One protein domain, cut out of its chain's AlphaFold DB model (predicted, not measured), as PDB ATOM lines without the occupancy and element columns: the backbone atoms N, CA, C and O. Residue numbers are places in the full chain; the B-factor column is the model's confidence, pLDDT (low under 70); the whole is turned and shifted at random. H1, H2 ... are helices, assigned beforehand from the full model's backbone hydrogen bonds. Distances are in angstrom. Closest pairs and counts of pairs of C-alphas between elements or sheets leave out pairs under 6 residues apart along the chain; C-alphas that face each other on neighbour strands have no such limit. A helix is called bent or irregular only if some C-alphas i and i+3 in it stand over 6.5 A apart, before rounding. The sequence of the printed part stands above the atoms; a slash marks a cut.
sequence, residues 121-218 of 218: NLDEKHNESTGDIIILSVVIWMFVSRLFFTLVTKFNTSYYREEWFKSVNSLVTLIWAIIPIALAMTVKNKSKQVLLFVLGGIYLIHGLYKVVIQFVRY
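AT A GLANCE: This is residues 121 to 218 of the 218 residues of an uncharacterized protein of Flavobacteriales bacterium (UniProt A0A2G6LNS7). Three long helices, H1, H2 and H3 along the chain, form a loose up-and-down bundle, each running against the one before. H2 and H3 pack side by side, while H1 meets H2 with residues 135 to 142 alone; residues 121 to 127 stick out. The printed part has 98 residues, is all helix, and is loose, with a radius of gyration of the C-alphas of 16.6 A and spans of 57 by 24 by 16 A.

IN THESE COORDINATES: Find C-alpha 121 at (170.568, 194.844, 139.712); H1 runs from there to residue 155, 51.6 A. H2, residues 163 to 184, covers 33.2 A; it is only just irregular, with C-alphas 177 and 180 6.54 A apart. H3, residues 190 to 216, runs 38.5 A to C-alpha 216 at (152.145, 227.624, 179.166).

HOW THE PARTS SIT: Look at Val 139 and Pro 180, the closest C-alphas of the hairpin H1 and H2, 6.3 A apart: the two only just touch, with 3 pairs within 8 A. H2 and H3, also a hairpin, touch at a shallow tilt of 18 degrees, opposite ways, closest at C-alphas 177 and 204, 4.8 A. H1 and H3 are close but not clearly touching, closest at C-alphas 132 and 192, 7.7 A. Every O i to N i+4 pair is within hydrogen-bond range in H3, 29 of 31 in H1 and 16 of 18 in H2.

THE WHOLE: The farthest C-alphas, 121 and 218, are 58.1 A apart. The printed part has no cut and no long link; pLDDT is under 70 at residues 121 to 128, 156 to 157, 159 to 160 and 217 to 218.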
ATOM      1  N   ASN A 121     171.960 194.462 139.433       61.19
ATOM      2  CA  ASN A 121     170.568 194.844 139.712       61.19
ATOM      3  C   ASN A 121     169.949 194.155 140.945       61.19
ATOM      4  O   ASN A 121     168.974 194.656 141.500       61.19
ATOM      5  N   LEU A 122     170.455 192.985 141.353       60.75
ATOM      6  CA  LEU A 122     169.988 192.306 142.564       60.75
ATOM      7  C   LEU A 122     170.744 192.759 143.801       60.75
ATOM      8  O   LEU A 122     170.112 192.921 144.838       60.75
ATOM      9  N   ASP A 123     172.053 192.964 143.684       62.19
ATOM     10  CA  ASP A 123     172.875 193.459 144.786       62.19
ATOM     11  C   ASP A 123     172.456 194.894 145.146       62.19
ATOM     12  O   ASP A 123     172.301 195.210 146.322       62.19
ATOM     13  N   GLU A 124     172.141 195.729 144.146       60.69
ATOM     14  CA  GLU A 124     171.574 197.069 144.350       60.69
ATOM     15  C   GLU A 124     170.187 197.017 145.005       60.69
ATOM     16  O   GLU A 124     169.988 197.667 146.029       60.69
ATOM     17  N   LYS A 125     169.250 196.195 144.501       60.19
ATOM     18  CA  LYS A 125     167.916 196.044 145.119       60.19
ATOM     19  C   LYS A 125     167.970 195.474 146.536       60.19
ATOM     20  O   LYS A 125     167.176 195.873 147.387       60.19
ATOM     21  N   HIS A 126     168.857 194.512 146.788       62.19
ATOM     22  CA  HIS A 126     169.026 193.915 148.108       62.19
ATOM     23  C   HIS A 126     169.622 194.935 149.080       62.19
ATOM     24  O   HIS A 126     169.064 195.126 150.153       62.19
ATOM     25  N   ASN A 127     170.702 195.630 148.706       63.69
ATOM     26  CA  ASN A 127     171.292 196.667 149.558       63.69
ATOM     27  C   ASN A 127     170.331 197.831 149.814       63.69
ATOM     28  O   ASN A 127     170.263 198.315 150.940       63.69
ATOM     29  N   GLU A 128     169.553 198.242 148.813       64.88
ATOM     30  CA  GLU A 128     168.499 199.247 148.968       64.88
ATOM     31  C   GLU A 128     167.426 198.784 149.969       64.88
ATOM     32  O   GLU A 128     167.098 199.508 150.907       64.88
ATOM     33  N   SER A 129     166.951 197.538 149.856       70.75
ATOM     34  CA  SER A 129     165.986 196.978 150.808       70.75
ATOM     35  C   SER A 129     166.561 196.822 152.220       70.75
ATOM     36  O   SER A 129     165.847 197.079 153.189       70.75
ATOM     37  N   THR A 130     167.820 196.400 152.362       74.31
ATOM     38  CA  THR A 130     168.489 196.263 153.665       74.31
ATOM     39  C   THR A 130     168.686 197.623 154.328       74.31
ATOM     40  O   THR A 130     168.396 197.756 155.516       74.31
ATOM     41  N   GLY A 131     169.106 198.644 153.571       75.19
ATOM     42  CA  GLY A 131     169.232 200.017 154.067       75.19
ATOM     43  C   GLY A 131     167.907 200.550 154.609       75.19
ATOM     44  O   GLY A 131     167.847 201.022 155.744       75.19
ATOM     45  N   ASP A 132     166.820 200.365 153.856       76.12
ATOM     46  CA  ASP A 132     165.479 200.737 154.307       76.12
ATOM     47  C   ASP A 132     165.058 200.006 155.597       76.12
ATOM     48  O   ASP A 132     164.427 200.600 156.471       76.12
ATOM     49  N   ILE A 133     165.364 198.706 155.718       76.94
ATOM     50  CA  ILE A 133     165.019 197.899 156.902       76.94
ATOM     51  C   ILE A 133     165.787 198.397 158.128       76.94
ATOM     52  O   ILE A 133     165.191 198.540 159.195       76.94
ATOM     53  N   ILE A 134     167.078 198.705 157.986       79.19
ATOM     54  CA  ILE A 134     167.893 199.256 159.078       79.19
ATOM     55  C   ILE A 134     167.300 200.587 159.548       79.19
ATOM     56  O   ILE A 134     167.080 200.761 160.745       79.19
ATOM     57  N   ILE A 135     166.961 201.486 158.618       81.25
ATOM     58  CA  ILE A 135     166.337 202.777 158.940       81.25
ATOM     59  C   ILE A 135     165.016 202.576 159.699       81.25
ATOM     60  O   ILE A 135     164.812 203.184 160.749       81.25
ATOM     61  N   LEU A 136     164.141 201.682 159.228       78.69
ATOM     62  CA  LEU A 136     162.885 201.348 159.914       78.69
ATOM     63  C   LEU A 136     163.118 200.771 161.318       78.69
ATOM     64  O   LEU A 136     162.416 201.145 162.253       78.69
ATOM     65  N   SER A 137     164.116 199.902 161.479       77.94
ATOM     66  CA  SER A 137     164.470 199.284 162.765       77.94
ATOM     67  C   SER A 137     164.926 200.333 163.781       77.94
ATOM     68  O   SER A 137     164.474 200.328 164.925       77.94
ATOM     69  N   VAL A 138     165.772 201.273 163.343       83.88
ATOM     70  CA  VAL A 138     166.232 202.405 164.158       83.88
ATOM     71  C   VAL A 138     165.048 203.278 164.568       83.88
ATOM     72  O   VAL A 138     164.898 203.580 165.748       83.88
ATOM     73  N   VAL A 139     164.157 203.622 163.635       81.75
ATOM     74  CA  VAL A 139     162.976 204.447 163.936       81.75
ATOM     75  C   VAL A 139     162.034 203.742 164.915       81.75
ATOM     76  O   VAL A 139     161.585 204.358 165.878       81.75
ATOM     77  N   ILE A 140     161.779 202.442 164.750       84.69
ATOM     78  CA  ILE A 140     160.971 201.667 165.705       84.69
ATOM     79  C   ILE A 140     161.621 201.679 167.094       84.69
ATOM     80  O   ILE A 140     160.941 201.948 168.085       84.69
ATOM     81  N   TRP A 141     162.936 201.461 167.182       80.75
ATOM     82  CA  TRP A 141     163.672 201.526 168.448       80.75
ATOM     83  C   TRP A 141     163.575 202.908 169.116       80.75
ATOM     84  O   TRP A 141     163.444 203.005 170.339       80.75
ATOM     85  N   MET A 142     163.560 203.989 168.334       84.56
ATOM     86  CA  MET A 142     163.353 205.351 168.844       84.56
ATOM     87  C   MET A 142     161.969 205.514 169.481       84.56
ATOM     88  O   MET A 142     161.848 206.064 170.574       84.56
ATOM     89  N   PHE A 143     160.922 204.986 168.845       82.69
ATOM     90  CA  PHE A 143     159.574 205.005 169.418       82.69
ATOM     91  C   PHE A 143     159.480 204.161 170.693       82.69
ATOM     92  O   PHE A 143     158.922 204.619 171.692       82.69
ATOM     93  N   VAL A 144     160.058 202.957 170.686       82.88
ATOM     94  CA  VAL A 144     160.058 202.050 171.844       82.88
ATOM     95  C   VAL A 144     160.809 202.665 173.021       82.88
ATOM     96  O   VAL A 144     160.273 202.712 174.126       82.88
ATOM     97  N   SER A 145     162.012 203.195 172.795       79.56
ATOM     98  CA  SER A 145     162.804 203.850 173.844       79.56
ATOM     99  C   SER A 145     162.097 205.084 174.407       79.56
ATOM    100  O   SER A 145     162.112 205.301 175.619       79.56
ATOM    101  N   ARG A 146     161.394 205.854 173.567       81.25
ATOM    102  CA  ARG A 146     160.596 206.992 174.034       81.25
ATOM    103  C   ARG A 146     159.388 206.570 174.863       81.25
ATOM    104  O   ARG A 146     159.105 207.195 175.891       81.25
ATOM    105  N   LEU A 147     158.673 205.537 174.426       82.50
ATOM    106  CA  LEU A 147     157.554 204.973 175.173       82.50
ATOM    107  C   LEU A 147     158.038 204.464 176.532       82.50
ATOM    108  O   LEU A 147     157.480 204.844 177.559       82.50
ATOM    109  N   PHE A 148     159.120 203.687 176.535       81.75
ATOM    110  CA  PHE A 148     159.760 203.173 177.740       81.75
ATOM    111  C   PHE A 148     160.140 204.301 178.702       81.75
ATOM    112  O   PHE A 148     159.721 204.290 179.854       81.75
ATOM    113  N   PHE A 149     160.842 205.330 178.223       80.19
ATOM    114  CA  PHE A 149     161.213 206.480 179.046       80.19
ATOM    115  C   PHE A 149     159.983 207.184 179.639       80.19
ATOM    116  O   PHE A 149     159.942 207.473 180.834       80.19
ATOM    117  N   THR A 150     158.937 207.390 178.833       78.88
ATOM    118  CA  THR A 150     157.675 207.990 179.296       78.88
ATOM    119  C   THR A 150     157.010 207.148 180.388       78.88
ATOM    120  O   THR A 150     156.439 207.704 181.323       78.88
ATOM    121  N   LEU A 151     157.104 205.819 180.316       80.50
ATOM    122  CA  LEU A 151     156.612 204.925 181.364       80.50
ATOM    123  C   LEU A 151     157.472 205.010 182.630       80.50
ATOM    124  O   LEU A 151     156.919 205.179 183.710       80.50
ATOM    125  N   VAL A 152     158.803 204.979 182.509       80.44
ATOM    126  CA  VAL A 152     159.734 205.066 183.653       80.44
ATOM    127  C   VAL A 152     159.517 206.347 184.458       80.44
ATOM    128  O   VAL A 152     159.442 206.294 185.685       80.44
ATOM    129  N   THR A 153     159.317 207.487 183.786       75.38
ATOM    130  CA  THR A 153     159.043 208.762 184.476       75.38
ATOM    131  C   THR A 153     157.764 208.752 185.325       75.38
ATOM    132  O   THR A 153     157.650 209.552 186.251       75.38
ATOM    133  N   LYS A 154     156.813 207.839 185.068       76.88
ATOM    134  CA  LYS A 154     155.616 207.677 185.912       76.88
ATOM    135  C   LYS A 154     155.896 206.926 187.213       76.88
ATOM    136  O   LYS A 154     155.176 207.140 188.180       76.88
ATOM    137  N   PHE A 155     156.907 206.060 187.241       78.12
ATOM    138  CA  PHE A 155     157.231 205.243 188.414       78.12
ATOM    139  C   PHE A 155     158.195 205.932 189.383       78.12
ATOM    140  O   PHE A 155     158.208 205.596 190.563       78.12
ATOM    141  N   ASN A 156     158.984 206.904 188.918       69.81
ATOM    142  CA  ASN A 156     159.923 207.641 189.758       69.81
ATOM    143  C   ASN A 156     159.751 209.149 189.540       69.81
ATOM    144  O   ASN A 156     160.326 209.717 188.627       69.81
ATOM    145  N   THR A 157     158.918 209.809 190.343       68.94
ATOM    146  CA  THR A 157     158.510 211.206 190.094       68.94
ATOM    147  C   THR A 157     159.372 212.271 190.777       68.94
ATOM    148  O   THR A 157     159.218 213.452 190.469       68.94
ATOM    149  N   SER A 158     160.235 211.917 191.737       73.19
ATOM    150  CA  SER A 158     161.026 212.907 192.493       73.19
ATOM    151  C   SER A 158     162.142 213.513 191.640       73.19
ATOM    152  O   SER A 158     162.197 214.728 191.499       73.19
ATOM    153  N   TYR A 159     162.950 212.670 190.994       69.12
ATOM    154  CA  TYR A 159     164.089 213.082 190.164       69.12
ATOM    155  C   TYR A 159     163.679 213.869 188.904       69.12
ATOM    156  O   TYR A 159     164.356 214.796 188.477       69.12
ATOM    157  N   TYR A 160     162.529 213.537 188.317       68.56
ATOM    158  CA  TYR A 160     162.098 214.062 187.015       68.56
ATOM    159  C   TYR A 160     161.296 215.375 187.111       68.56
ATOM    160  O   TYR A 160     160.797 215.870 186.098       68.56
ATOM    161  N   ARG A 161     161.139 215.941 188.319       71.88
ATOM    162  CA  ARG A 161     160.463 217.233 188.539       71.88
ATOM    163  C   ARG A 161     161.387 218.444 188.455       71.88
ATOM    164  O   ARG A 161     160.866 219.550 188.295       71.88
ATOM    165  N   GLU A 162     162.696 218.215 188.513       82.06
ATOM    166  CA  GLU A 162     163.725 219.245 188.408       82.06
ATOM    167  C   GLU A 162     163.598 220.059 187.112       82.06
ATOM    168  O   GLU A 162     163.340 219.530 186.026       82.06
ATOM    169  N   GLU A 163     163.777 221.370 187.226       81.00
ATOM    170  CA  GLU A 163     163.497 222.319 186.145       81.00
ATOM    171  C   GLU A 163     164.494 222.195 184.985       81.00
ATOM    172  O   GLU A 163     164.105 222.173 183.813       81.00
ATOM    173  N   TRP A 164     165.775 221.979 185.301       82.06
ATOM    174  CA  TRP A 164     166.804 221.701 184.296       82.06
ATOM    175  C   TRP A 164     166.470 220.438 183.488       82.06
ATOM    176  O   TRP A 164     166.611 220.422 182.263       82.06
ATOM    177  N   PHE A 165     165.952 219.397 184.147       81.94
ATOM    178  CA  PHE A 165     165.609 218.133 183.504       81.94
ATOM    179  C   PHE A 165     164.437 218.297 182.531       81.94
ATOM    180  O   PHE A 165     164.462 217.764 181.420       81.94
ATOM    181  N   LYS A 166     163.414 219.068 182.916       79.94
ATOM    182  CA  LYS A 166     162.266 219.399 182.054       79.94
ATOM    183  C   LYS A 166     162.696 220.128 180.778       79.94
ATOM    184  O   LYS A 166     162.188 219.818 179.694       79.94
ATOM    185  N   SER A 167     163.644 221.056 180.893       80.81
ATOM    186  CA  SER A 167     164.222 221.776 179.753       80.81
ATOM    187  C   SER A 167     165.017 220.842 178.838       80.81
ATOM    188  O   SER A 167     164.769 220.804 177.631       80.81
ATOM    189  N   VAL A 168     165.893 220.001 179.403       83.19
ATOM    190  CA  VAL A 168     166.661 219.012 178.624       83.19
ATOM    191  C   VAL A 168     165.732 218.016 177.927       83.19
ATOM    192  O   VAL A 168     165.873 217.779 176.728       83.19
ATOM    193  N   ASN A 169     164.732 217.471 178.622       83.56
ATOM    194  CA  ASN A 169     163.792 216.526 178.023       83.56
ATOM    195  C   ASN A 169     162.981 217.167 176.886       83.56
ATOM    196  O   ASN A 169     162.729 216.505 175.880       83.56
ATOM    197  N   SER A 170     162.600 218.442 176.997       82.31
ATOM    198  CA  SER A 170     161.921 219.170 175.914       82.31
ATOM    199  C   SER A 170     162.790 219.283 174.663       82.31
ATOM    200  O   SER A 170     162.344 218.912 173.577       82.31
ATOM    201  N   LEU A 171     164.056 219.685 174.813       83.88
ATOM    202  CA  LEU A 171     165.011 219.754 173.702       83.88
ATOM    203  C   LEU A 171     165.227 218.384 173.055       83.88
ATOM    204  O   LEU A 171     165.125 218.236 171.838       83.88
ATOM    205  N   VAL A 172     165.441 217.360 173.879       83.44
ATOM    206  CA  VAL A 172     165.599 215.973 173.436       83.44
ATOM    207  C   VAL A 172     164.353 215.512 172.666       83.44
ATOM    208  O   VAL A 172     164.480 214.904 171.608       83.44
ATOM    209  N   THR A 173     163.145 215.866 173.118       81.56
ATOM    210  CA  THR A 173     161.883 215.548 172.417       81.56
ATOM    211  C   THR A 173     161.855 216.102 170.995       81.56
ATOM    212  O   THR A 173     161.460 215.386 170.077       81.56
ATOM    213  N   LEU A 174     162.280 217.356 170.818       82.75
ATOM    214  CA  LEU A 174     162.310 218.021 169.515       82.75
ATOM    215  C   LEU A 174     163.362 217.396 168.595       82.75
ATOM    216  O   LEU A 174     163.062 217.103 167.439       82.75
ATOM    217  N   ILE A 175     164.557 217.102 169.120       82.81
ATOM    218  CA  ILE A 175     165.621 216.420 168.368       82.81
ATOM    219  C   ILE A 175     165.127 215.057 167.868       82.81
ATOM    220  O   ILE A 175     165.188 214.772 166.671       82.81
ATOM    221  N   TRP A 176     164.558 214.239 168.757       78.56
ATOM    222  CA  TRP A 176     164.028 212.922 168.393       78.56
ATOM    223  C   TRP A 176     162.855 212.986 167.414       78.56
ATOM    224  O   TRP A 176     162.601 212.001 166.728       78.56
ATOM    225  N   ALA A 177     162.152 214.116 167.325       80.62
ATOM    226  CA  ALA A 177     161.044 214.280 166.395       80.62
ATOM    227  C   ALA A 177     161.464 214.617 164.963       80.62
ATOM    228  O   ALA A 177     160.749 214.285 164.019       80.62
ATOM    229  N   ILE A 178     162.630 215.239 164.794       82.81
ATOM    230  CA  ILE A 178     163.141 215.638 163.479       82.81
ATOM    231  C   ILE A 178     163.882 214.474 162.802       82.81
ATOM    232  O   ILE A 178     163.840 214.339 161.580       82.81
ATOM    233  N   ILE A 179     164.510 213.585 163.579       83.50
ATOM    234  CA  ILE A 179     165.315 212.467 163.054       83.50
ATOM    235  C   ILE A 179     164.528 211.529 162.111       83.50
ATOM    236  O   ILE A 179     165.052 211.235 161.037       83.50
ATOM    237  N   PRO A 180     163.292 211.074 162.412       83.31
ATOM    238  CA  PRO A 180     162.538 210.209 161.500       83.31
ATOM    239  C   PRO A 180     162.226 210.886 160.162       83.31
ATOM    240  O   PRO A 180     162.241 210.229 159.126       83.31
ATOM    241  N   ILE A 181     161.991 212.201 160.178       83.75
ATOM    242  CA  ILE A 181     161.731 213.011 158.980       83.75
ATOM    243  C   ILE A 181     163.013 213.132 158.144       83.75
ATOM    244  O   ILE A 181     162.982 212.937 156.931       83.75
ATOM    245  N   ALA A 182     164.156 213.385 158.789       84.25
ATOM    246  CA  ALA A 182     165.452 213.426 158.118       84.25
ATOM    247  C   ALA A 182     165.828 212.068 157.500       84.25
ATOM    248  O   ALA A 182     166.273 212.009 156.355       84.25
ATOM    249  N   LEU A 183     165.583 210.969 158.219       83.50
ATOM    250  CA  LEU A 183     165.790 209.609 157.718       83.50
ATOM    251  C   LEU A 183     164.806 209.239 156.599       83.50
ATOM    252  O   LEU A 183     165.173 208.512 155.684       83.50
ATOM    253  N   ALA A 184     163.578 209.763 156.606       82.44
ATOM    254  CA  ALA A 184     162.636 209.552 155.506       82.44
ATOM    255  C   ALA A 184     163.177 210.091 154.170       82.44
ATOM    256  O   ALA A 184     162.911 209.510 153.117       82.44
ATOM    257  N   MET A 185     163.981 211.163 154.194       83.12
ATOM    258  CA  MET A 185     164.603 211.721 152.988       83.12
ATOM    259  C   MET A 185     165.665 210.801 152.369       83.12
ATOM    260  O   MET A 185     165.960 210.940 151.184       83.12
ATOM    261  N   THR A 186     166.222 209.854 153.130       83.69
ATOM    262  CA  THR A 186     167.253 208.924 152.638       83.69
ATOM    263  C   THR A 186     166.679 207.593 152.143       83.69
ATOM    264  O   THR A 186     167.371 206.846 151.450       83.69
ATOM    265  N   VAL A 187     165.408 207.306 152.445       83.62
ATOM    266  CA  VAL A 187     164.705 206.088 152.019       83.62
ATOM    267  C   VAL A 187     164.261 206.208 150.566       83.62
ATOM    268  O   VAL A 187     163.534 207.127 150.190       83.62
ATOM    269  N   LYS A 188     164.661 205.237 149.742       79.19
ATOM    270  CA  LYS A 188     164.332 205.228 148.310       79.19
ATOM    271  C   LYS A 188     162.953 204.640 148.015       79.19
ATOM    272  O   LYS A 188     162.281 205.056 147.069       79.19
ATOM    273  N   ASN A 189     162.496 203.677 148.818       81.62
ATOM    274  CA  ASN A 189     161.176 203.080 148.642       81.62
ATOM    275  C   ASN A 189     160.069 204.078 149.023       81.62
ATOM    276  O   ASN A 189     159.886 204.387 150.201       81.62
ATOM    277  N   LYS A 190     159.280 204.522 148.034       78.69
ATOM    278  CA  LYS A 190     158.225 205.534 148.229       78.69
ATOM    279  C   LYS A 190     157.210 205.176 149.317       78.69
ATOM    280  O   LYS A 190     156.844 206.046 150.098       78.69
ATOM    281  N   SER A 191     156.778 203.919 149.411       79.50
ATOM    282  CA  SER A 191     155.792 203.508 150.420       79.50
ATOM    283  C   SER A 191     156.358 203.611 151.839       79.50
ATOM    284  O   SER A 191     155.696 204.127 152.737       79.50
ATOM    285  N   LYS A 192     157.606 203.166 152.036       80.69
ATOM    286  CA  LYS A 192     158.299 203.261 153.332       80.69
ATOM    287  C   LYS A 192     158.642 204.709 153.689       80.69
ATOM    288  O   LYS A 192     158.500 205.103 154.841       80.69
ATOM    289  N   GLN A 193     159.046 205.503 152.701       82.56
ATOM    290  CA  GLN A 193     159.315 206.929 152.857       82.56
ATOM    291  C   GLN A 193     158.066 207.688 153.330       82.56
ATOM    292  O   GLN A 193     158.136 208.419 154.315       82.56
ATOM    293  N   VAL A 194     156.910 207.472 152.690       83.62
ATOM    294  CA  VAL A 194     155.633 208.080 153.108       83.62
ATOM    295  C   VAL A 194     155.267 207.665 154.533       83.62
ATOM    296  O   VAL A 194     154.898 208.521 155.335       83.62
ATOM    297  N   LEU A 195     155.423 206.383 154.881       83.56
ATOM    298  CA  LEU A 195     155.167 205.897 156.238       83.56
ATOM    299  C   LEU A 195     156.022 206.637 157.283       83.56
ATOM    300  O   LEU A 195     155.496 207.065 158.309       83.56
ATOM    301  N   LEU A 196     157.317 206.829 157.013       83.19
ATOM    302  CA  LEU A 196     158.219 207.553 157.911       83.19
ATOM    303  C   LEU A 196     157.861 209.037 158.037       83.19
ATOM    304  O   LEU A 196     157.909 209.568 159.144       83.19
ATOM    305  N   PHE A 197     157.450 209.698 156.949       84.56
ATOM    306  CA  PHE A 197     156.974 211.083 157.010       84.56
ATOM    307  C   PHE A 197     155.700 211.224 157.841       84.56
ATOM    308  O   PHE A 197     155.607 212.138 158.657       84.56
ATOM    309  N   VAL A 198     154.736 210.312 157.680       84.69
ATOM    310  CA  VAL A 198     153.488 210.328 158.458       84.69
ATOM    311  C   VAL A 198     153.779 210.102 159.942       84.69
ATOM    312  O   VAL A 198     153.346 210.894 160.778       84.69
ATOM    313  N   LEU A 199     154.560 209.072 160.281       82.25
ATOM    314  CA  LEU A 199     154.919 208.773 161.671       82.25
ATOM    315  C   LEU A 199     155.755 209.893 162.305       82.25
ATOM    316  O   LEU A 199     155.475 210.308 163.430       82.25
ATOM    317  N   GLY A 200     156.750 210.405 161.578       82.12
ATOM    318  CA  GLY A 200     157.581 211.526 162.012       82.12
ATOM    319  C   GLY A 200     156.769 212.805 162.213       82.12
ATOM    320  O   GLY A 200     156.924 213.468 163.234       82.12
ATOM    321  N   GLY A 201     155.845 213.112 161.298       83.62
ATOM    322  CA  GLY A 201     154.952 214.266 161.392       83.62
ATOM    323  C   GLY A 201     154.017 214.199 162.601       83.62
ATOM    324  O   GLY A 201     153.944 215.155 163.371       83.62
ATOM    325  N   ILE A 202     153.364 213.052 162.830       85.50
ATOM    326  CA  ILE A 202     152.525 212.827 164.022       85.50
ATOM    327  C   ILE A 202     153.347 213.034 165.299       85.50
ATOM    328  O   ILE A 202     152.912 213.714 166.231       85.50
ATOM    329  N   TYR A 203     154.554 212.470 165.339       82.44
ATOM    330  CA  TYR A 203     155.421 212.565 166.504       82.44
ATOM    331  C   TYR A 203     155.939 213.993 166.739       82.44
ATOM    332  O   TYR A 203     155.991 214.432 167.888       82.44
ATOM    333  N   LEU A 204     156.249 214.747 165.680       84.19
ATOM    334  CA  LEU A 204     156.633 216.158 165.756       84.19
ATOM    335  C   LEU A 204     155.507 217.025 166.314       84.19
ATOM    336  O   LEU A 204     155.746 217.801 167.239       84.19
ATOM    337  N   ILE A 205     154.281 216.854 165.816       87.19
ATOM    338  CA  ILE A 205     153.109 217.588 166.309       87.19
ATOM    339  C   ILE A 205     152.887 217.290 167.796       87.19
ATOM    340  O   ILE A 205     152.737 218.209 168.603       87.19
ATOM    341  N   HIS A 206     152.932 216.013 168.186       84.31
ATOM    342  CA  HIS A 206     152.787 215.618 169.587       84.31
ATOM    343  C   HIS A 206     153.932 216.148 170.472       84.31
ATOM    344  O   HIS A 206     153.694 216.585 171.601       84.31
ATOM    345  N   GLY A 207     155.171 216.141 169.972       82.69
ATOM    346  CA  GLY A 207     156.340 216.689 170.660       82.69
ATOM    347  C   GLY A 207     156.234 218.197 170.884       82.69
ATOM    348  O   GLY A 207     156.426 218.657 172.007       82.69
ATOM    349  N   LEU A 208     155.851 218.954 169.854       86.25
ATOM    350  CA  LEU A 208     155.612 220.397 169.948       86.25
ATOM    351  C   LEU A 208     154.495 220.715 170.941       86.25
ATOM    352  O   LEU A 208     154.678 221.560 171.812       86.25
ATOM    353  N   TYR A 209     153.374 219.989 170.876       86.75
ATOM    354  CA  TYR A 209     152.274 220.146 171.829       86.75
ATOM    355  C   TYR A 209     152.734 219.957 173.283       86.75
ATOM    356  O   TYR A 209     152.417 220.773 174.149       86.75
ATOM    357  N   LYS A 210     153.531 218.911 173.555       81.44
ATOM    358  CA  LYS A 210     154.105 218.649 174.886       81.44
ATOM    359  C   LYS A 210     154.972 219.807 175.376       81.44
ATOM    360  O   LYS A 210     154.840 220.197 176.533       81.44
ATOM    361  N   VAL A 211     155.835 220.338 174.509       83.25
ATOM    362  CA  VAL A 211     156.722 221.462 174.838       83.25
ATOM    363  C   VAL A 211     155.904 222.721 175.121       83.25
ATOM    364  O   VAL A 211     156.079 223.330 176.170       83.25
ATOM    365  N   VAL A 212     154.952 223.076 174.253       86.19
ATOM    366  CA  VAL A 212     154.102 224.266 174.434       86.19
ATOM    367  C   VAL A 212     153.333 224.199 175.754       86.19
ATOM    368  O   VAL A 212     153.392 225.137 176.543       86.19
ATOM    369  N   ILE A 213     152.672 223.077 176.052       81.81
ATOM    370  CA  ILE A 213     151.930 222.913 177.314       81.81
ATOM    371  C   ILE A 213     152.847 223.000 178.537       81.81
ATOM    372  O   ILE A 213     152.418 223.498 179.577       81.81
ATOM    373  N   GLN A 214     154.092 222.528 178.429       79.19
ATOM    374  CA  GLN A 214     155.059 222.628 179.517       79.19
ATOM    375  C   GLN A 214     155.390 224.087 179.853       79.19
ATOM    376  O   GLN A 214     155.519 224.390 181.029       79.19
ATOM    377  N   PHE A 215     155.497 224.973 178.860       75.50
ATOM    378  CA  PHE A 215     155.816 226.391 179.078       75.50
ATOM    379  C   PHE A 215     154.591 227.266 179.372       75.50
ATOM    380  O   PHE A 215     154.731 228.293 180.017       75.50
ATOM    381  N   VAL A 216     153.393 226.866 178.934       78.38
ATOM    382  CA  VAL A 216     152.145 227.624 179.166       78.38
ATOM    383  C   VAL A 216     151.534 227.362 180.552       78.38
ATOM    384  O   VAL A 216     150.737 228.159 181.031       78.38
ATOM    385  N   ARG A 217     151.863 226.239 181.206       62.78
ATOM    386  CA  ARG A 217     151.356 225.894 182.552       62.78
ATOM    387  C   ARG A 217     152.215 226.424 183.712       62.78
ATOM    388  O   ARG A 217     151.984 225.999 184.845       62.78
ATOM    389  N   TYR A 218     153.182 227.290 183.429       53.06
ATOM    390  CA  TYR A 218     153.956 228.026 184.426       53.06
ATOM    391  C   TYR A 218     153.489 229.475 184.501       53.06
ATOM    392  O   TYR A 218     153.179 230.036 183.428       53.06
TER     393      TYR A 218